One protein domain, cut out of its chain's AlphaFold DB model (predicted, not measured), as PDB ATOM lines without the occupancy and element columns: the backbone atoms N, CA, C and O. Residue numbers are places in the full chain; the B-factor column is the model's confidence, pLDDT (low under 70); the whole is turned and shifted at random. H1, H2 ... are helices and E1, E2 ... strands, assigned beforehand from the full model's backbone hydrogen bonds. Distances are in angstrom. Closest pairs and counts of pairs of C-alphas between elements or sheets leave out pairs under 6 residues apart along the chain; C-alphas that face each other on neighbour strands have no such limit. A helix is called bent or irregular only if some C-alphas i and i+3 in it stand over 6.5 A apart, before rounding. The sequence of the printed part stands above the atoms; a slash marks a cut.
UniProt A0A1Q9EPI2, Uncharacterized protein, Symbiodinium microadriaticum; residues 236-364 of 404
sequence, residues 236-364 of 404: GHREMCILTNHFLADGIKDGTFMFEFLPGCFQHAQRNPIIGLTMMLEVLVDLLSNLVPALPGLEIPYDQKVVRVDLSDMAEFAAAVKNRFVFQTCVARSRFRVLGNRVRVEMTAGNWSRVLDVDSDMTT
ATOM      1  N   GLY A 236     -26.336 -26.466  19.928       91.12
ATOM      2  CA  GLY A 236     -27.538 -25.750  19.523       91.12
ATOM      3  C   GLY A 236     -27.230 -24.334  19.023       91.12
ATOM      4  O   GLY A 236     -26.169 -23.751  19.266       91.12
ATOM      5  N   HIS A 237     -28.184 -23.747  18.295       92.12
ATOM      6  CA  HIS A 237     -28.026 -22.405  17.723       92.12
ATOM      7  C   HIS A 237     -27.761 -21.333  18.790       92.12
ATOM      8  O   HIS A 237     -26.969 -20.413  18.577       92.12
ATOM      9  N   ARG A 238     -28.397 -21.471  19.958       92.38
ATOM     10  CA  ARG A 238     -28.234 -20.546  21.081       92.38
ATOM     11  C   ARG A 238     -26.811 -20.599  21.636       92.38
ATOM     12  O   ARG A 238     -26.196 -19.555  21.833       92.38
ATOM     13  N   GLU A 239     -26.300 -21.799  21.868       96.06
ATOM     14  CA  GLU A 239     -24.958 -22.073  22.374       96.06
ATOM     15  C   GLU A 239     -23.900 -21.520  21.416       96.06
ATOM     16  O   GLU A 239     -23.016 -20.771  21.837       96.06
ATOM     17  N   MET A 240     -24.045 -21.806  20.115       97.38
ATOM     18  CA  MET A 240     -23.176 -21.252  19.074       97.38
ATOM     19  C   MET A 240     -23.188 -19.721  19.094       97.38
ATOM     20  O   MET A 240     -22.124 -19.117  19.081       97.38
ATOM     21  N   CYS A 241     -24.358 -19.083  19.194       96.19
ATOM     22  CA  CYS A 241     -24.468 -17.622  19.245       96.19
ATOM     23  C   CYS A 241     -23.727 -17.020  20.455       96.19
ATOM     24  O   CYS A 241     -22.959 -16.069  20.300       96.19
ATOM     25  N   ILE A 242     -23.889 -17.606  21.649       96.12
ATOM     26  CA  ILE A 242     -23.199 -17.159  22.872       96.12
ATOM     27  C   ILE A 242     -21.679 -17.258  22.705       96.12
ATOM     28  O   ILE A 242     -20.962 -16.290  22.968       96.12
ATOM     29  N   LEU A 243     -21.183 -18.406  22.234       97.94
ATOM     30  CA  LEU A 243     -19.750 -18.606  22.031       97.94
ATOM     31  C   LEU A 243     -19.204 -17.729  20.903       97.94
ATOM     32  O   LEU A 243     -18.104 -17.201  21.037       97.94
ATOM     33  N   THR A 244     -19.954 -17.535  19.817       97.50
ATOM     34  CA  THR A 244     -19.559 -16.650  18.718       97.50
ATOM     35  C   THR A 244     -19.380 -15.225  19.218       97.50
ATOM     36  O   THR A 244     -18.319 -14.647  19.007       97.50
ATOM     37  N   ASN A 245     -20.353 -14.688  19.958       96.06
ATOM     38  CA  ASN A 245     -20.252 -13.343  20.525       96.06
ATOM     39  C   ASN A 245     -19.040 -13.217  21.460       96.06
ATOM     40  O   ASN A 245     -18.267 -12.268  21.358       96.06
ATOM     41  N   HIS A 246     -18.825 -14.211  22.324       97.00
ATOM     42  CA  HIS A 246     -17.691 -14.226  23.241       97.00
ATOM     43  C   HIS A 246     -16.332 -14.278  22.519       97.00
ATOM     44  O   HIS A 246     -15.430 -13.499  22.823       97.00
ATOM     45  N   PHE A 247     -16.171 -15.181  21.549       96.19
ATOM     46  CA  PHE A 247     -14.904 -15.382  20.843       96.19
ATOM     47  C   PHE A 247     -14.629 -14.349  19.747       96.19
ATOM     48  O   PHE A 247     -13.501 -14.299  19.253       96.19
ATOM     49  N   LEU A 248     -15.604 -13.526  19.368       94.38
ATOM     50  CA  LEU A 248     -15.381 -12.365  18.505       94.38
ATOM     51  C   LEU A 248     -15.039 -11.099  19.292       94.38
ATOM     52  O   LEU A 248     -14.408 -10.210  18.727       94.38
ATOM     53  N   ALA A 249     -15.386 -11.032  20.581       93.94
ATOM     54  CA  ALA A 249     -15.028  -9.899  21.422       93.94
ATOM     55  C   ALA A 249     -13.495  -9.756  21.533       93.94
ATOM     56  O   ALA A 249     -12.768 -10.717  21.830       93.94
ATOM     57  N   ASP A 250     -13.007  -8.542  21.275       85.94
ATOM     58  CA  ASP A 250     -11.579  -8.217  21.196       85.94
ATOM     59  C   ASP A 250     -10.972  -7.811  22.548       85.94
ATOM     60  O   ASP A 250      -9.751  -7.852  22.712       85.94
ATOM     61  N   GLY A 251     -11.809  -7.449  23.526       89.12
ATOM     62  CA  GLY A 251     -11.363  -6.913  24.812       89.12
ATOM     63  C   GLY A 251     -10.771  -5.505  24.728       89.12
ATOM     64  O   GLY A 251     -10.209  -5.018  25.706       89.12
ATOM     65  N   ILE A 252     -10.864  -4.857  23.567       84.38
ATOM     66  CA  ILE A 252     -10.385  -3.499  23.309       84.38
ATOM     67  C   ILE A 252     -11.586  -2.554  23.308       84.38
ATOM     68  O   ILE A 252     -11.631  -1.603  24.089       84.38
ATOM     69  N   LYS A 253     -12.570  -2.819  22.443       87.12
ATOM     70  CA  LYS A 253     -13.795  -2.013  22.335       87.12
ATOM     71  C   LYS A 253     -14.858  -2.547  23.283       87.12
ATOM     72  O   LYS A 253     -15.422  -1.791  24.087       87.12
ATOM     73  N   ASP A 254     -15.043  -3.860  23.241       88.06
ATOM     74  CA  ASP A 254     -16.084  -4.563  23.973       88.06
ATOM     75  C   ASP A 254     -15.527  -5.223  25.232       88.06
ATOM     76  O   ASP A 254     -14.407  -5.736  25.252       88.06
ATOM     77  N   GLY A 255     -16.329  -5.200  26.298       90.31
ATOM     78  CA  GLY A 255     -16.024  -5.939  27.515       90.31
ATOM     79  C   GLY A 255     -15.971  -7.440  27.225       90.31
ATOM     80  O   GLY A 255     -16.897  -7.973  26.617       90.31
ATOM     81  N   THR A 256     -14.918  -8.138  27.652       95.25
ATOM     82  CA  THR A 256     -14.806  -9.588  27.445       95.25
ATOM     83  C   THR A 256     -14.187 -10.318  28.630       95.25
ATOM     84  O   THR A 256     -13.411  -9.757  29.410       95.25
ATOM     85  N   PHE A 257     -14.502 -11.607  28.730       96.94
ATOM     86  CA  PHE A 257     -13.832 -12.519  29.644       96.94
ATOM     87  C   PHE A 257     -12.620 -13.142  28.948       96.94
ATOM     88  O   PHE A 257     -12.734 -13.792  27.914       96.94
ATOM     89  N   MET A 258     -11.433 -12.984  29.515       96.69
ATOM     90  CA  MET A 258     -10.249 -13.682  29.030       96.69
ATOM     91  C   MET A 258     -10.087 -14.987  29.804       96.69
ATOM     92  O   MET A 258      -9.611 -14.982  30.937       96.69
ATOM     93  N   PHE A 259     -10.478 -16.103  29.189       98.12
ATOM     94  CA  PHE A 259     -10.378 -17.437  29.782       98.12
ATOM     95  C   PHE A 259      -8.935 -17.954  29.779       98.12
ATOM     96  O   PHE A 259      -8.409 -18.447  28.777       98.12
ATOM     97  N   GLU A 260      -8.282 -17.849  30.928       97.81
ATOM     98  CA  GLU A 260      -6.944 -18.373  31.163       97.81
ATOM     99  C   GLU A 260      -7.004 -19.876  31.403       97.81
ATOM    100  O   GLU A 260      -7.981 -20.387  31.932       97.81
ATOM    101  N   PHE A 261      -5.962 -20.604  30.997       98.31
ATOM    102  CA  PHE A 261      -5.925 -22.075  31.039       98.31
ATOM    103  C   PHE A 261      -6.975 -22.790  30.168       98.31
ATOM    104  O   PHE A 261      -6.993 -24.022  30.130       98.31
ATOM    105  N   LEU A 262      -7.747 -22.061  29.351       98.31
ATOM    106  CA  LEU A 262      -8.667 -22.644  28.369       98.31
ATOM    107  C   LEU A 262      -7.999 -23.656  27.404       98.31
ATOM    108  O   LEU A 262      -8.586 -24.705  27.139       98.31
ATOM    109  N   PRO A 263      -6.757 -23.445  26.919       98.44
ATOM    110  CA  PRO A 263      -6.069 -24.476  26.142       98.44
ATOM    111  C   PRO A 263      -5.837 -25.786  26.915       98.44
ATOM    112  O   PRO A 263      -5.873 -26.858  26.317       98.44
ATOM    113  N   GLY A 264      -5.596 -25.715  28.232       97.94
ATOM    114  CA  GLY A 264      -5.435 -26.895  29.090       97.94
ATOM    115  C   GLY A 264      -6.756 -27.636  29.269       97.94
ATOM    116  O   GLY A 264      -6.827 -28.843  29.065       97.94
ATOM    117  N   CYS A 265      -7.823 -26.883  29.521       98.62
ATOM    118  CA  CYS A 265      -9.210 -27.334  29.497       98.62
ATOM    119  C   CYS A 265      -9.555 -28.148  28.228       98.62
ATOM    120  O   CYS A 265      -9.994 -29.294  28.323       98.62
ATOM    121  N   PHE A 266      -9.286 -27.609  27.033       98.56
ATOM    122  CA  PHE A 266      -9.511 -28.326  25.768       98.56
ATOM    123  C   PHE A 266      -8.620 -29.559  25.611       98.56
ATOM    124  O   PHE A 266      -9.088 -30.600  25.156       98.56
ATOM    125  N   GLN A 267      -7.353 -29.471  26.021       98.19
ATOM    126  CA  GLN A 267      -6.434 -30.606  25.979       98.19
ATOM    127  C   GLN A 267      -6.903 -31.766  26.873       98.19
ATOM    128  O   GLN A 267      -6.792 -32.926  26.474       98.19
ATOM    129  N   HIS A 268      -7.422 -31.476  28.069       98.56
ATOM    130  CA  HIS A 268      -7.979 -32.492  28.964       98.56
ATOM    131  C   HIS A 268      -9.288 -33.065  28.420       98.56
ATOM    132  O   HIS A 268      -9.423 -34.285  28.364       98.56
ATOM    133  N   ALA A 269     -10.185 -32.222  27.907       98.31
ATOM    134  CA  ALA A 269     -11.432 -32.664  27.286       98.31
ATOM    135  C   ALA A 269     -11.208 -33.578  26.064       98.31
ATOM    136  O   ALA A 269     -11.909 -34.568  25.900       98.31
ATOM    137  N   GLN A 270     -10.201 -33.305  25.228       97.81
ATOM    138  CA  GLN A 270      -9.840 -34.175  24.098       97.81
ATOM    139  C   GLN A 270      -9.314 -35.549  24.535       97.81
ATOM    140  O   GLN A 270      -9.507 -36.536  23.830       97.81
ATOM    141  N   ARG A 271      -8.605 -35.608  25.667       98.06
ATOM    142  CA  ARG A 271      -8.033 -36.850  26.209       98.06
ATOM    143  C   ARG A 271      -9.039 -37.653  27.026       98.06
ATOM    144  O   ARG A 271      -8.839 -38.850  27.199       98.06
ATOM    145  N   ASN A 272     -10.081 -36.999  27.531       97.88
ATOM    146  CA  ASN A 272     -11.125 -37.613  28.330       97.88
ATOM    147  C   ASN A 272     -12.351 -37.929  27.446       97.88
ATOM    148  O   ASN A 272     -13.130 -37.019  27.152       97.88
ATOM    149  N   PRO A 273     -12.560 -39.196  27.031       96.44
ATOM    150  CA  PRO A 273     -13.643 -39.563  26.115       96.44
ATOM    151  C   PRO A 273     -15.042 -39.374  26.716       96.44
ATOM    152  O   PRO A 273     -16.011 -39.298  25.967       96.44
ATOM    153  N   ILE A 274     -15.152 -39.290  28.047       95.94
ATOM    154  CA  ILE A 274     -16.421 -39.057  28.745       95.94
ATOM    155  C   ILE A 274     -16.900 -37.616  28.542       95.94
ATOM    156  O   ILE A 274     -18.098 -37.374  28.407       95.94
ATOM    157  N   ILE A 275     -15.963 -36.665  28.493       96.94
ATOM    158  CA  ILE A 275     -16.257 -35.246  28.288       96.94
ATOM    159  C   ILE A 275     -16.286 -34.948  26.787       96.94
ATOM    160  O   ILE A 275     -17.319 -34.578  26.232       96.94
ATOM    161  N   GLY A 276     -15.153 -35.125  26.104       97.62
ATOM    162  CA  GLY A 276     -14.992 -34.689  24.722       97.62
ATOM    163  C   GLY A 276     -15.087 -33.165  24.544       97.62
ATOM    164  O   GLY A 276     -15.374 -32.398  25.462       97.62
ATOM    165  N   LEU A 277     -14.830 -32.688  23.325       98.25
ATOM    166  CA  LEU A 277     -14.841 -31.249  23.041       98.25
ATOM    167  C   LEU A 277     -16.248 -30.642  23.071       98.25
ATOM    168  O   LEU A 277     -16.394 -29.533  23.575       98.25
ATOM    169  N   THR A 278     -17.272 -31.348  22.580       98.06
ATOM    170  CA  THR A 278     -18.657 -30.841  22.555       98.06
ATOM    171  C   THR A 278     -19.135 -30.462  23.952       98.06
ATOM    172  O   THR A 278     -19.544 -29.326  24.167       98.06
ATOM    173  N   MET A 279     -18.990 -31.365  24.927       97.56
ATOM    174  CA  MET A 279     -19.373 -31.076  26.309       97.56
ATOM    175  C   MET A 279     -18.576 -29.920  26.895       97.56
ATOM    176  O   MET A 279     -19.114 -29.120  27.651       97.56
ATOM    177  N   MET A 280     -17.288 -29.827  26.566       98.50
ATOM    178  CA  MET A 280     -16.486 -28.725  27.067       98.50
ATOM    179  C   MET A 280     -16.994 -27.378  26.546       98.50
ATOM    180  O   MET A 280     -17.044 -26.411  27.298       98.50
ATOM    181  N   LEU A 281     -17.426 -27.314  25.284       98.50
ATOM    182  CA  LEU A 281     -18.050 -26.116  24.725       98.50
ATOM    183  C   LEU A 281     -19.404 -25.808  25.387       98.50
ATOM    184  O   LEU A 281     -19.655 -24.648  25.700       98.50
ATOM    185  N   GLU A 282     -20.234 -26.819  25.667       97.38
ATOM    186  CA  GLU A 282     -21.482 -26.650  26.438       97.38
ATOM    187  C   GLU A 282     -21.208 -26.065  27.834       97.38
ATOM    188  O   GLU A 282     -21.819 -25.075  28.231       97.38
ATOM    189  N   VAL A 283     -20.228 -26.616  28.557       98.12
ATOM    190  CA  VAL A 283     -19.842 -26.143  29.895       98.12
ATOM    191  C   VAL A 283     -19.312 -24.706  29.858       98.12
ATOM    192  O   VAL A 283     -19.540 -23.944  30.797       98.12
ATOM    193  N   LEU A 284     -18.654 -24.282  28.773       98.44
ATOM    194  CA  LEU A 284     -18.252 -22.882  28.598       98.44
ATOM    195  C   LEU A 284     -19.444 -21.944  28.382       98.44
ATOM    196  O   LEU A 284     -19.400 -20.807  28.852       98.44
ATOM    197  N   VAL A 285     -20.506 -22.397  27.710       97.88
ATOM    198  CA  VAL A 285     -21.756 -21.628  27.597       97.88
ATOM    199  C   VAL A 285     -22.397 -21.454  28.968       97.88
ATOM    200  O   VAL A 285     -22.786 -20.336  29.324       97.88
ATOM    201  N   ASP A 286     -22.455 -22.527  29.759       97.12
ATOM    202  CA  ASP A 286     -22.960 -22.473  31.130       97.12
ATOM    203  C   ASP A 286     -22.098 -21.530  31.981       97.12
ATOM    204  O   ASP A 286     -22.629 -20.684  32.702       97.12
ATOM    205  N   LEU A 287     -20.769 -21.596  31.850       98.12
ATOM    206  CA  LEU A 287     -19.849 -20.700  32.547       98.12
ATOM    207  C   LEU A 287     -20.098 -19.231  32.194       98.12
ATOM    208  O   LEU A 287     -20.251 -18.410  33.096       98.12
ATOM    209  N   LEU A 288     -20.191 -18.889  30.906       97.62
ATOM    210  CA  LEU A 288     -20.488 -17.522  30.462       97.62
ATOM    211  C   LEU A 288     -21.837 -17.031  30.999       97.62
ATOM    212  O   LEU A 288     -21.941 -15.899  31.473       97.62
ATOM    213  N   SER A 289     -22.848 -17.900  30.979       96.12
ATOM    214  CA  SER A 289     -24.196 -17.590  31.461       96.12
ATOM    215  C   SER A 289     -24.253 -17.359  32.974       96.12
ATOM    216  O   SER A 289     -25.127 -16.635  33.435       96.12
ATOM    217  N   ASN A 290     -23.323 -17.939  33.741       95.75
ATOM    218  CA  ASN A 290     -23.210 -17.736  35.188       95.75
ATOM    219  C   ASN A 290     -22.271 -16.574  35.560       95.75
ATOM    220  O   ASN A 290     -22.500 -15.907  36.566       95.75
ATOM    221  N   LEU A 291     -21.248 -16.286  34.749       95.69
ATOM    222  CA  LEU A 291     -20.325 -15.172  34.990       95.69
ATOM    223  C   LEU A 291     -20.993 -13.808  34.795       95.69
ATOM    224  O   LEU A 291     -20.782 -12.913  35.610       95.69
ATOM    225  N   VAL A 292     -21.805 -13.636  33.745       93.00
ATOM    226  CA  VAL A 292     -22.437 -12.337  33.440       93.00
ATOM    227  C   VAL A 292     -23.327 -11.837  34.591       93.00
ATOM    228  O   VAL A 292     -23.138 -10.696  35.009       93.00
ATOM    229  N   PRO A 293     -24.240 -12.646  35.167       92.12
ATOM    230  CA  PRO A 293     -25.047 -12.221  36.311       92.12
ATOM    231  C   PRO A 293     -24.250 -12.075  37.609       92.12
ATOM    232  O   PRO A 293     -24.697 -11.367  38.505       92.12
ATOM    233  N   ALA A 294     -23.091 -12.733  37.729       91.00
ATOM    234  CA  ALA A 294     -22.235 -12.600  38.902       91.00
ATOM    235  C   ALA A 294     -21.493 -11.253  38.927       91.00
ATOM    236  O   ALA A 294     -21.238 -10.734  40.009       91.00
ATOM    237  N   LEU A 295     -21.199 -10.654  37.762       87.19
ATOM    238  CA  LEU A 295     -20.404  -9.421  37.634       87.19
ATOM    239  C   LEU A 295     -20.797  -8.273  38.583       87.19
ATOM    240  O   LEU A 295     -19.886  -7.725  39.205       87.19
ATOM    241  N   PRO A 296     -22.085  -7.897  38.747       86.88
ATOM    242  CA  PRO A 296     -22.460  -6.793  39.631       86.88
ATOM    243  C   PRO A 296     -22.054  -7.006  41.095       86.88
ATOM    244  O   PRO A 296     -21.887  -6.031  41.818       86.88
ATOM    245  N   GLY A 297     -21.885  -8.259  41.530       83.38
ATOM    246  CA  GLY A 297     -21.438  -8.601  42.881       83.38
ATOM    247  C   GLY A 297     -19.919  -8.730  43.043       83.38
ATOM    248  O   GLY A 297     -19.463  -8.950  44.157       83.38
ATOM    249  N   LEU A 298     -19.130  -8.626  41.964       80.00
ATOM    250  CA  LEU A 298     -17.684  -8.906  41.978       80.00
ATOM    251  C   LEU A 298     -16.802  -7.646  42.098       80.00
ATOM    252  O   LEU A 298     -15.588  -7.757  41.957       80.00
ATOM    253  N   GLU A 299     -17.390  -6.465  42.330       86.81
ATOM    254  CA  GLU A 299     -16.687  -5.174  42.507       86.81
ATOM    255  C   GLU A 299     -15.637  -4.856  41.417       86.81
ATOM    256  O   GLU A 299     -14.628  -4.194  41.662       86.81
ATOM    257  N   ILE A 300     -15.857  -5.327  40.185       83.06
ATOM    258  CA  ILE A 300     -14.917  -5.112  39.081       83.06
ATOM    259  C   ILE A 300     -15.033  -3.660  38.586       83.06
ATOM    260  O   ILE A 300     -16.151  -3.212  38.310       83.06
ATOM    261  N   PRO A 301     -13.914  -2.927  38.422       86.25
ATOM    262  CA  PRO A 301     -13.932  -1.563  37.900       86.25
ATOM    263  C   PRO A 301     -14.650  -1.461  36.545       86.25
ATOM    264  O   PRO A 301     -14.382  -2.236  35.627       86.25
ATOM    265  N   TYR A 302     -15.546  -0.481  36.398       82.94
ATOM    266  CA  TYR A 302     -16.345  -0.282  35.177       82.94
ATOM    267  C   TYR A 302     -15.510   0.056  33.931       82.94
ATOM    268  O   TYR A 302     -15.982  -0.108  32.805       82.94
ATOM    269  N   ASP A 303     -14.283   0.542  34.113       89.06
ATOM    270  CA  ASP A 303     -13.335   0.850  33.043       89.06
ATOM    271  C   ASP A 303     -12.562  -0.388  32.555       89.06
ATOM    272  O   ASP A 303     -11.940  -0.354  31.488       89.06
ATOM    273  N   GLN A 304     -12.633  -1.508  33.279       91.50
ATOM    274  CA  GLN A 304     -11.928  -2.727  32.920       91.50
ATOM    275  C   GLN A 304     -12.632  -3.461  31.768       91.50
ATOM    276  O   GLN A 304     -13.599  -4.197  31.948       91.50
ATOM    277  N   LYS A 305     -12.087  -3.315  30.555       93.19
ATOM    278  CA  LYS A 305     -12.576  -4.003  29.344       93.19
ATOM    279  C   LYS A 305     -12.311  -5.510  29.330       93.19
ATOM    280  O   LYS A 305     -13.027  -6.248  28.663       93.19
ATOM    281  N   VAL A 306     -11.299  -5.990  30.050       95.31
ATOM    282  CA  VAL A 306     -10.936  -7.415  30.058       95.31
ATOM    283  C   VAL A 306     -10.956  -7.956  31.472       95.31
ATOM    284  O   VAL A 306     -10.089  -7.615  32.275       95.31
ATOM    285  N   VAL A 307     -11.887  -8.859  31.757       95.88
ATOM    286  CA  VAL A 307     -11.932  -9.600  33.021       95.88
ATOM    287  C   VAL A 307     -11.218 -10.930  32.827       95.88
ATOM    288  O   VAL A 307     -11.654 -11.777  32.048       95.88
ATOM    289  N   ARG A 308     -10.094 -11.131  33.515       97.38
ATOM    290  CA  ARG A 308      -9.334 -12.387  33.425       97.38
ATOM    291  C   ARG A 308     -10.041 -13.453  34.249       97.38
ATOM    292  O   ARG A 308     -10.325 -13.216  35.418       97.38
ATOM    293  N   VAL A 309     -10.297 -14.616  33.658       98.06
ATOM    294  CA  VAL A 309     -10.960 -15.737  34.330       98.06
ATOM    295  C   VAL A 309      -9.998 -16.917  34.413       98.06
ATOM    296  O   VAL A 309      -9.624 -17.491  33.394       98.06
ATOM    297  N   ASP A 310      -9.583 -17.263  35.627       98.31
ATOM    298  CA  ASP A 310      -8.722 -18.405  35.925       98.31
ATOM    299  C   ASP A 310      -9.515 -19.713  35.848       98.31
ATOM    300  O   ASP A 310     -10.368 -19.958  36.704       98.31
ATOM    301  N   LEU A 311      -9.217 -20.551  34.850       98.69
ATOM    302  CA  LEU A 311      -9.813 -21.884  34.697       98.69
ATOM    303  C   LEU A 311      -8.862 -23.018  35.110       98.69
ATOM    304  O   LEU A 311      -9.063 -24.153  34.678       98.69
ATOM    305  N   SER A 312      -7.814 -22.751  35.900       98.50
ATOM    306  CA  SER A 312      -6.847 -23.791  36.285       98.50
ATOM    307  C   SER A 312      -7.509 -24.981  36.995       98.50
ATOM    308  O   SER A 312      -7.296 -26.122  36.596       98.50
ATOM    309  N   ASP A 313      -8.376 -24.716  37.975       98.56
ATOM    310  CA  ASP A 313      -9.074 -25.750  38.754       98.56
ATOM    311  C   ASP A 313     -10.087 -26.530  37.892       98.56
ATOM    312  O   ASP A 313     -10.179 -27.752  37.959       98.56
ATOM    313  N   MET A 314     -10.782 -25.847  36.970       98.69
ATOM    314  CA  MET A 314     -11.652 -26.500  35.982       98.69
ATOM    315  C   MET A 314     -10.862 -27.398  35.014       98.69
ATOM    316  O   MET A 314     -11.352 -28.460  34.630       98.69
ATOM    317  N   ALA A 315      -9.650 -26.999  34.615       98.56
ATOM    318  CA  ALA A 315      -8.796 -27.809  33.751       98.56
ATOM    319  C   ALA A 315      -8.355 -29.105  34.450       98.56
ATOM    320  O   ALA A 315      -8.426 -30.177  33.846       98.56
ATOM    321  N   GLU A 316      -7.954 -29.016  35.721       98.56
ATOM    322  CA  GLU A 316      -7.623 -30.179  36.554       98.56
ATOM    323  C   GLU A 316      -8.849 -31.076  36.766       98.56
ATOM    324  O   GLU A 316      -8.771 -32.297  36.614       98.56
ATOM    325  N   PHE A 317     -10.011 -30.476  37.019       98.50
ATOM    326  CA  PHE A 317     -11.266 -31.200  37.179       98.50
ATOM    327  C   PHE A 317     -11.674 -31.961  35.908       98.50
ATOM    328  O   PHE A 317     -12.019 -33.142  35.977       98.50
ATOM    329  N   ALA A 318     -11.550 -31.332  34.734       98.50
ATOM    330  CA  ALA A 318     -11.790 -31.973  33.438       98.50
ATOM    331  C   ALA A 318     -10.853 -33.171  33.189       98.50
ATOM    332  O   ALA A 318     -11.217 -34.131  32.506       98.50
ATOM    333  N   ALA A 319      -9.640 -33.141  33.747       98.25
ATOM    334  CA  ALA A 319      -8.701 -34.253  33.654       98.25
ATOM    335  C   ALA A 319      -9.107 -35.450  34.528       98.25
ATOM    336  O   ALA A 319      -8.833 -36.591  34.159       98.25
ATOM    337  N   ALA A 320      -9.721 -35.191  35.684       98.25
ATOM    338  CA  ALA A 320      -9.982 -36.199  36.708       98.25
ATOM    339  C   ALA A 320     -11.362 -36.867  36.594       98.25
ATOM    340  O   ALA A 320     -11.525 -38.010  37.025       98.25
ATOM    341  N   VAL A 321     -12.360 -36.156  36.066       97.94
ATOM    342  CA  VAL A 321     -13.764 -36.587  36.123       97.94
ATOM    343  C   VAL A 321     -14.046 -37.792  35.227       97.94
ATOM    344  O   VAL A 321     -13.649 -37.839  34.061       97.94
ATOM    345  N   LYS A 322     -14.757 -38.775  35.783       96.81
ATOM    346  CA  LYS A 322     -15.144 -40.022  35.098       96.81
ATOM    347  C   LYS A 322     -16.631 -40.123  34.781       96.81
ATOM    348  O   LYS A 322     -17.038 -41.051  34.095       96.81
ATOM    349  N   ASN A 323     -17.418 -39.167  35.264       95.31
ATOM    350  CA  ASN A 323     -18.856 -39.111  35.071       95.31
ATOM    351  C   ASN A 323     -19.221 -37.858  34.281       95.31
ATOM    352  O   ASN A 323     -18.914 -36.725  34.672       95.31
ATOM    353  N   ARG A 324     -19.911 -38.067  33.163       95.31
ATOM    354  CA  ARG A 324     -20.279 -36.995  32.238       95.31
ATOM    355  C   ARG A 324     -21.182 -35.959  32.930       95.31
ATOM    356  O   ARG A 324     -21.056 -34.758  32.702       95.31
ATOM    357  N   PHE A 325     -22.076 -36.413  33.814       93.75
ATOM    358  CA  PHE A 325     -23.113 -35.581  34.440       93.75
ATOM    359  C   PHE A 325     -22.516 -34.697  35.528       93.75
ATOM    360  O   PHE A 325     -22.862 -33.521  35.662       93.75
ATOM    361  N   VAL A 326     -21.565 -35.257  36.273       95.81
ATOM    362  CA  VAL A 326     -20.763 -34.515  37.246       95.81
ATOM    363  C   VAL A 326     -20.030 -33.363  36.557       95.81
ATOM    364  O   VAL A 326     -20.040 -32.250  37.079       95.81
ATOM    365  N   PHE A 327     -19.465 -33.588  35.366       97.56
ATOM    366  CA  PHE A 327     -18.823 -32.513  34.614       97.56
ATOM    367  C   PHE A 327     -19.826 -31.489  34.075       97.56
ATOM    368  O   PHE A 327     -19.643 -30.291  34.275       97.56
ATOM    369  N   GLN A 328     -20.929 -31.931  33.470       95.88
ATOM    370  CA  GLN A 328     -21.924 -31.020  32.897       95.88
ATOM    371  C   GLN A 328     -22.577 -30.104  33.947       95.88
ATOM    372  O   GLN A 328     -22.964 -28.982  33.642       95.88
ATOM    373  N   THR A 329     -22.689 -30.555  35.198       94.94
ATOM    374  CA  THR A 329     -23.285 -29.773  36.296       94.94
ATOM    375  C   THR A 329     -22.259 -29.020  37.150       94.94
ATOM    376  O   THR A 329     -22.639 -28.345  38.110       94.94
ATOM    377  N   CYS A 330     -20.963 -29.097  36.819       97.44
ATOM    378  CA  CYS A 330     -19.902 -28.589  37.690       97.44
ATOM    379  C   CYS A 330     -19.948 -27.066  37.884       97.44
ATOM    380  O   CYS A 330     -19.712 -26.596  38.997       97.44
ATOM    381  N   VAL A 331     -20.321 -26.305  36.845       97.62
ATOM    382  CA  VAL A 331     -20.379 -24.832  36.871       97.62
ATOM    383  C   VAL A 331     -21.445 -24.337  37.840       97.62
ATOM    384  O   VAL A 331     -21.160 -23.462  38.654       97.62
ATOM    385  N   ALA A 332     -22.638 -24.938  37.827       95.00
ATOM    386  CA  ALA A 332     -23.733 -24.574  38.734       95.00
ATOM    387  C   ALA A 332     -23.372 -24.781  40.219       95.00
ATOM    388  O   ALA A 332     -23.992 -24.205  41.107       95.00
ATOM    389  N   ARG A 333     -22.362 -25.617  40.487       95.44
ATOM    390  CA  ARG A 333     -21.844 -25.931  41.826       95.44
ATOM    391  C   ARG A 333     -20.456 -25.341  42.069       95.44
ATOM    392  O   ARG A 333     -19.830 -25.682  43.072       95.44
ATOM    393  N   SER A 334     -19.947 -24.530  41.145       97.62
ATOM    394  CA  SER A 334     -18.662 -23.849  41.276       97.62
ATOM    395  C   SER A 334     -18.818 -22.560  42.077       97.62
ATOM    396  O   SER A 334     -19.923 -22.052  42.265       97.62
ATOM    397  N   ARG A 335     -17.703 -22.043  42.588       96.25
ATOM    398  CA  ARG A 335     -17.633 -20.733  43.232       96.25
ATOM    399  C   ARG A 335     -16.794 -19.808  42.367       96.25
ATOM    400  O   ARG A 335     -15.747 -20.208  41.863       96.25
ATOM    401  N   PHE A 336     -17.232 -18.563  42.238       96.81
ATOM    402  CA  PHE A 336     -16.431 -17.508  41.630       96.81
ATOM    403  C   PHE A 336     -15.772 -16.704  42.742       96.81
ATOM    404  O   PHE A 336     -16.461 -16.123  43.578       96.81
ATOM    405  N   ARG A 337     -14.439 -16.685  42.771       95.50
ATOM    406  CA  ARG A 337     -13.670 -15.859  43.708       95.50
ATOM    407  C   ARG A 337     -13.003 -14.709  42.979       95.50
ATOM    408  O   ARG A 337     -12.333 -14.929  41.973       95.50
ATOM    409  N   VAL A 338     -13.137 -13.496  43.502       95.00
ATOM    410  CA  VAL A 338     -12.428 -12.322  42.978       95.00
ATOM    411  C   VAL A 338     -11.059 -12.236  43.634       95.00
ATOM    412  O   VAL A 338     -10.939 -12.241  44.855       95.00
ATOM    413  N   LEU A 339     -10.012 -12.175  42.818       93.88
ATOM    414  CA  LEU A 339      -8.620 -12.032  43.231       93.88
ATOM    415  C   LEU A 339      -8.043 -10.795  42.535       93.88
ATOM    416  O   LEU A 339      -7.392 -10.894  41.492       93.88
ATOM    417  N   GLY A 340      -8.328  -9.614  43.088       90.25
ATOM    418  CA  GLY A 340      -7.997  -8.339  42.453       90.25
ATOM    419  C   GLY A 340      -8.805  -8.141  41.170       90.25
ATOM    420  O   GLY A 340     -10.026  -8.115  41.202       90.25
ATOM    421  N   ASN A 341      -8.132  -8.045  40.025       90.62
ATOM    422  CA  ASN A 341      -8.759  -7.828  38.714       90.62
ATOM    423  C   ASN A 341      -9.060  -9.131  37.942       90.62
ATOM    424  O   ASN A 341      -9.214  -9.122  36.713       90.62
ATOM    425  N   ARG A 342      -9.073 -10.259  38.657       95.19
ATOM    426  CA  ARG A 342      -9.198 -11.616  38.125       95.19
ATOM    427  C   ARG A 342     -10.322 -12.343  38.845       95.19
ATOM    428  O   ARG A 342     -10.424 -12.274  40.063       95.19
ATOM    429  N   VAL A 343     -11.118 -13.096  38.103       96.94
ATOM    430  CA  VAL A 343     -12.097 -14.035  38.649       96.94
ATOM    431  C   VAL A 343     -11.493 -15.428  38.578       96.94
ATOM    432  O   VAL A 343     -10.977 -15.824  37.539       96.94
ATOM    433  N   ARG A 344     -11.529 -16.194  39.662       97.81
ATOM    434  CA  ARG A 344     -11.154 -17.606  39.668       97.81
ATOM    435  C   ARG A 344     -12.397 -18.466  39.762       97.81
ATOM    436  O   ARG A 344     -13.235 -18.240  40.632       97.81
ATOM    437  N   VAL A 345     -12.486 -19.454  38.878       98.31
ATOM    438  CA  VAL A 345     -13.524 -20.481  38.925       98.31
ATOM    439  C   VAL A 345     -13.001 -21.631  39.776       98.31
ATOM    440  O   VAL A 345     -12.058 -22.309  39.378       98.31
ATOM    441  N   GLU A 346     -13.595 -21.830  40.949       98.25
ATOM    442  CA  GLU A 346     -13.235 -22.896  41.884       98.25
ATOM    443  C   GLU A 346     -14.308 -23.990  41.892       98.25
ATOM    444  O   GLU A 346     -15.494 -23.743  42.129       98.25
ATOM    445  N   MET A 347     -13.893 -25.226  41.654       98.31
ATOM    446  CA  MET A 347     -14.706 -26.413  41.842       98.31
ATOM    447  C   MET A 347     -14.856 -26.674  43.342       98.31
ATOM    448  O   MET A 347     -13.886 -26.794  44.086       98.31
ATOM    449  N   THR A 348     -16.096 -26.767  43.818       97.62
ATOM    450  CA  THR A 348     -16.352 -27.006  45.243       97.62
ATOM    451  C   THR A 348     -15.929 -28.410  45.672       97.62
ATOM    452  O   THR A 348     -15.831 -29.330  44.858       97.62
ATOM    453  N   ALA A 349     -15.769 -28.622  46.983       96.44
ATOM    454  CA  ALA A 349     -15.523 -29.954  47.542       96.44
ATOM    455  C   ALA A 349     -16.578 -30.984  47.090       96.44
ATOM    456  O   ALA A 349     -16.247 -32.137  46.845       96.44
ATOM    457  N   GLY A 350     -17.833 -30.556  46.902       94.94
ATOM    458  CA  GLY A 350     -18.908 -31.412  46.399       94.94
ATOM    459  C   GLY A 350     -18.820 -31.758  44.906       94.94
ATOM    460  O   GLY A 350     -19.479 -32.707  44.476       94.94
ATOM    461  N   ASN A 351     -18.060 -31.002  44.106       97.06
ATOM    462  CA  ASN A 351     -17.678 -31.408  42.750       97.06
ATOM    463  C   ASN A 351     -16.567 -32.460  42.829       97.06
ATOM    464  O   ASN A 351     -16.708 -33.548  42.276       97.06
ATOM    465  N   TRP A 352     -15.505 -32.166  43.580       98.06
ATOM    466  CA  TRP A 352     -14.344 -33.047  43.724       98.06
ATOM    467  C   TRP A 352     -14.667 -34.401  44.363       98.06
ATOM    468  O   TRP A 352     -14.143 -35.423  43.923       98.06
ATOM    469  N   SER A 353     -15.588 -34.451  45.327       97.06
ATOM    470  CA  SER A 353     -16.012 -35.707  45.962       97.06
ATOM    471  C   SER A 353     -16.702 -36.679  44.999       97.06
ATOM    472  O   SER A 353     -16.857 -37.844  45.339       97.06
ATOM    473  N   ARG A 354     -17.127 -36.205  43.820       96.06
ATOM    474  CA  ARG A 354     -17.879 -36.967  42.811       96.06
ATOM    475  C   ARG A 354     -17.074 -37.270  41.552       96.06
ATOM    476  O   ARG A 354     -17.599 -37.814  40.589       96.06
ATOM    477  N   VAL A 355     -15.792 -36.904  41.527       97.19
ATOM    478  CA  VAL A 355     -14.944 -37.040  40.332       97.19
ATOM    479  C   VAL A 355     -14.760 -38.509  39.921       97.19
ATOM    480  O   VAL A 355     -14.605 -38.808  38.737       97.19
ATOM    481  N   LEU A 356     -14.820 -39.419  40.903       97.19
ATOM    482  CA  LEU A 356     -14.704 -40.870  40.736       97.19
ATOM    483  C   LEU A 356     -16.054 -41.591  40.647       97.19
ATOM    484  O   LEU A 356     -16.047 -42.813  40.496       97.19
ATOM    485  N   ASP A 357     -17.177 -40.870  40.741       94.81
ATOM    486  CA  ASP A 357     -18.494 -41.469  40.535       94.81
ATOM    487  C   ASP A 357     -18.511 -42.113  39.142       94.81
ATOM    488  O   ASP A 357     -17.961 -41.574  38.179       94.81
ATOM    489  N   VAL A 358     -19.130 -43.281  39.032       92.62
ATOM    490  CA  VAL A 358     -19.396 -43.919  37.739       92.62
ATOM    491  C   VAL A 358     -20.769 -43.446  37.264       92.62
ATOM    492  O   VAL A 358     -21.607 -43.052  38.081       92.62
ATOM    493  N   ASP A 359     -21.010 -43.419  35.956       88.00
ATOM    494  CA  ASP A 359     -22.355 -43.168  35.434       88.00
ATOM    495  C   ASP A 359     -23.329 -44.215  36.009       88.00
ATOM    496  O   ASP A 359     -23.088 -45.420  35.937       88.00
ATOM    497  N   SER A 360     -24.407 -43.740  36.632       88.69
ATOM    498  CA  SER A 360     -25.492 -44.561  37.174       88.69
ATOM    499  C   SER A 360     -26.772 -44.349  36.369       88.69
ATOM    500  O   SER A 360     -26.941 -43.306  35.729       88.69
ATOM    501  N   ASP A 361     -27.721 -45.283  36.445       84.44
ATOM    502  CA  ASP A 361     -29.014 -45.177  35.748       84.44
ATOM    503  C   ASP A 361     -29.747 -43.864  36.062       84.44
ATOM    504  O   ASP A 361     -30.380 -43.261  35.195       84.44
ATOM    505  N   MET A 362     -29.586 -43.353  37.286       82.94
ATOM    506  CA  MET A 362     -30.142 -42.065  37.695       82.94
ATOM    507  C   MET A 362     -29.522 -40.891  36.923       82.94
ATOM    508  O   MET A 362     -30.235 -39.962  36.540       82.94
ATOM    509  N   THR A 363     -28.211 -40.919  36.659       78.75
ATOM    510  CA  THR A 363     -27.565 -39.887  35.830       78.75
ATOM    511  C   THR A 363     -28.038 -39.956  34.381       78.75
ATOM    512  O   THR A 363     -28.311 -38.915  33.788       78.75
ATOM    513  N   THR A 364     -28.255 -41.161  33.847       80.25
ATOM    514  CA  THR A 364     -28.856 -41.380  32.520       80.25
ATOM    515  C   THR A 364     -30.270 -40.801  32.434       80.25
ATOM    516  O   THR A 364     -30.599 -40.110  31.471       80.25
TER     517      THR A 364
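AT A GLANCE: This is residues 236 to 364 of the 404 residues of an uncharacterized protein of Symbiodinium microadriaticum (UniProt A0A1Q9EPI2). A strongly twisted sheet of four strands has the long, kinked helix H3 slanting over one face, while H2 and H4 lie side by side, running the same way, beyond the ends of E1 and E2. H1 crosses H3 near the E1 edge, and the small helices H5, H6 and H7 gather toward the same end of the domain as H2 and H4. The printed part has 129 residues with seven named helices and four named strands, in the order H1 E1 H2 H3 E2 H4 H5 E3 E4 H6 H7; the sheet, order E1 E2 E4 E3, is mixed, and the class is mixed, helices and strands. The whole is compact, with a radius of gyration of the C-alphas of 14.9 A, yet elongated in outline, spanning 48 by 31 by 24 A.

IN THESE COORDINATES: Begin with the sheet: find E1 at residues 256 to 260, its C-alpha 256 at (-14.806, -9.588, 27.445), then E2 at 306 to 310, E4 at 342 to 347, 16.2 A long, and E3 at 334 to 339, 15.6 A long. H3 runs from C-alpha 276 at (-14.992, -34.689, 24.722) to C-alpha 297, 32.4 A in length. It has a kink of 29 degrees near residue 291 and is irregular, but only just: C-alphas 293 and 296 are 6.9 A apart. Look for H1 at 237 to 248, 16.2 A, H2 at 262 to 271, 14.4 A, H4 at 312 to 320, 12.8 A, H5 at 324 to 328, H6 at 349 to 352, and H7 at 361 to 364, where C-alpha 364 is at (-28.856, -41.380, 32.520).

HOW THE PARTS SIT: In the sheet, E1 and E2 are parallel, with N 258 and O 307 at 2.8 A; E2 and E4 are parallel, with N 343 and O 308 at 2.8 A; the hairpin E3 and E4 is antiparallel, with N 337 and O 344 at 2.9 A, each within hydrogen-bond range. E1, H2, H3 and E2 form a strand-helix-strand unit, two parallel neighbour strands with helices between, its crossover left-handed. H3, the hub, is 6.2 A in height over the sheet, only just over E4 alone, since E2 and E3 each have 2 of its C-alphas, and slantwise to the strands at 55 degrees to E4 on the local plane. H4 is on the opposite face, over none of the strands. H2 and H4 touch at Cys 265 and Ala 315, C-alphas 4.3 A apart and the closest, the same way at a shallow tilt of 1 degree. H2 and H3, a helical hairpin, touch at Ala 269 and Gly 276, closest C-alphas 4.8 A apart. H1 only grazes the sheet and touches H3, with closest C-alphas Glu 239 and Val 285 at 6.1 A, only just about perpendicular at 70.2 degrees. H5 touches H3, closest C-alphas Gln 328 and Val 283, 6.1 A; H6 is close to but not clearly touching H4, and so is H7 to H5. Every O i to N i+4 pair is within hydrogen-bond range in H1, H2, H4 and H5, and 15 of 18 in H3; H6 and H7 are too short for one.

THE WHOLE: The C-alphas farthest apart are those of Asp 303 and Asp 361, 48.7 A. The printed part has no cut, and no link is long. The mean pLDDT of the printed part is 94.7, and no printed residue is under 70.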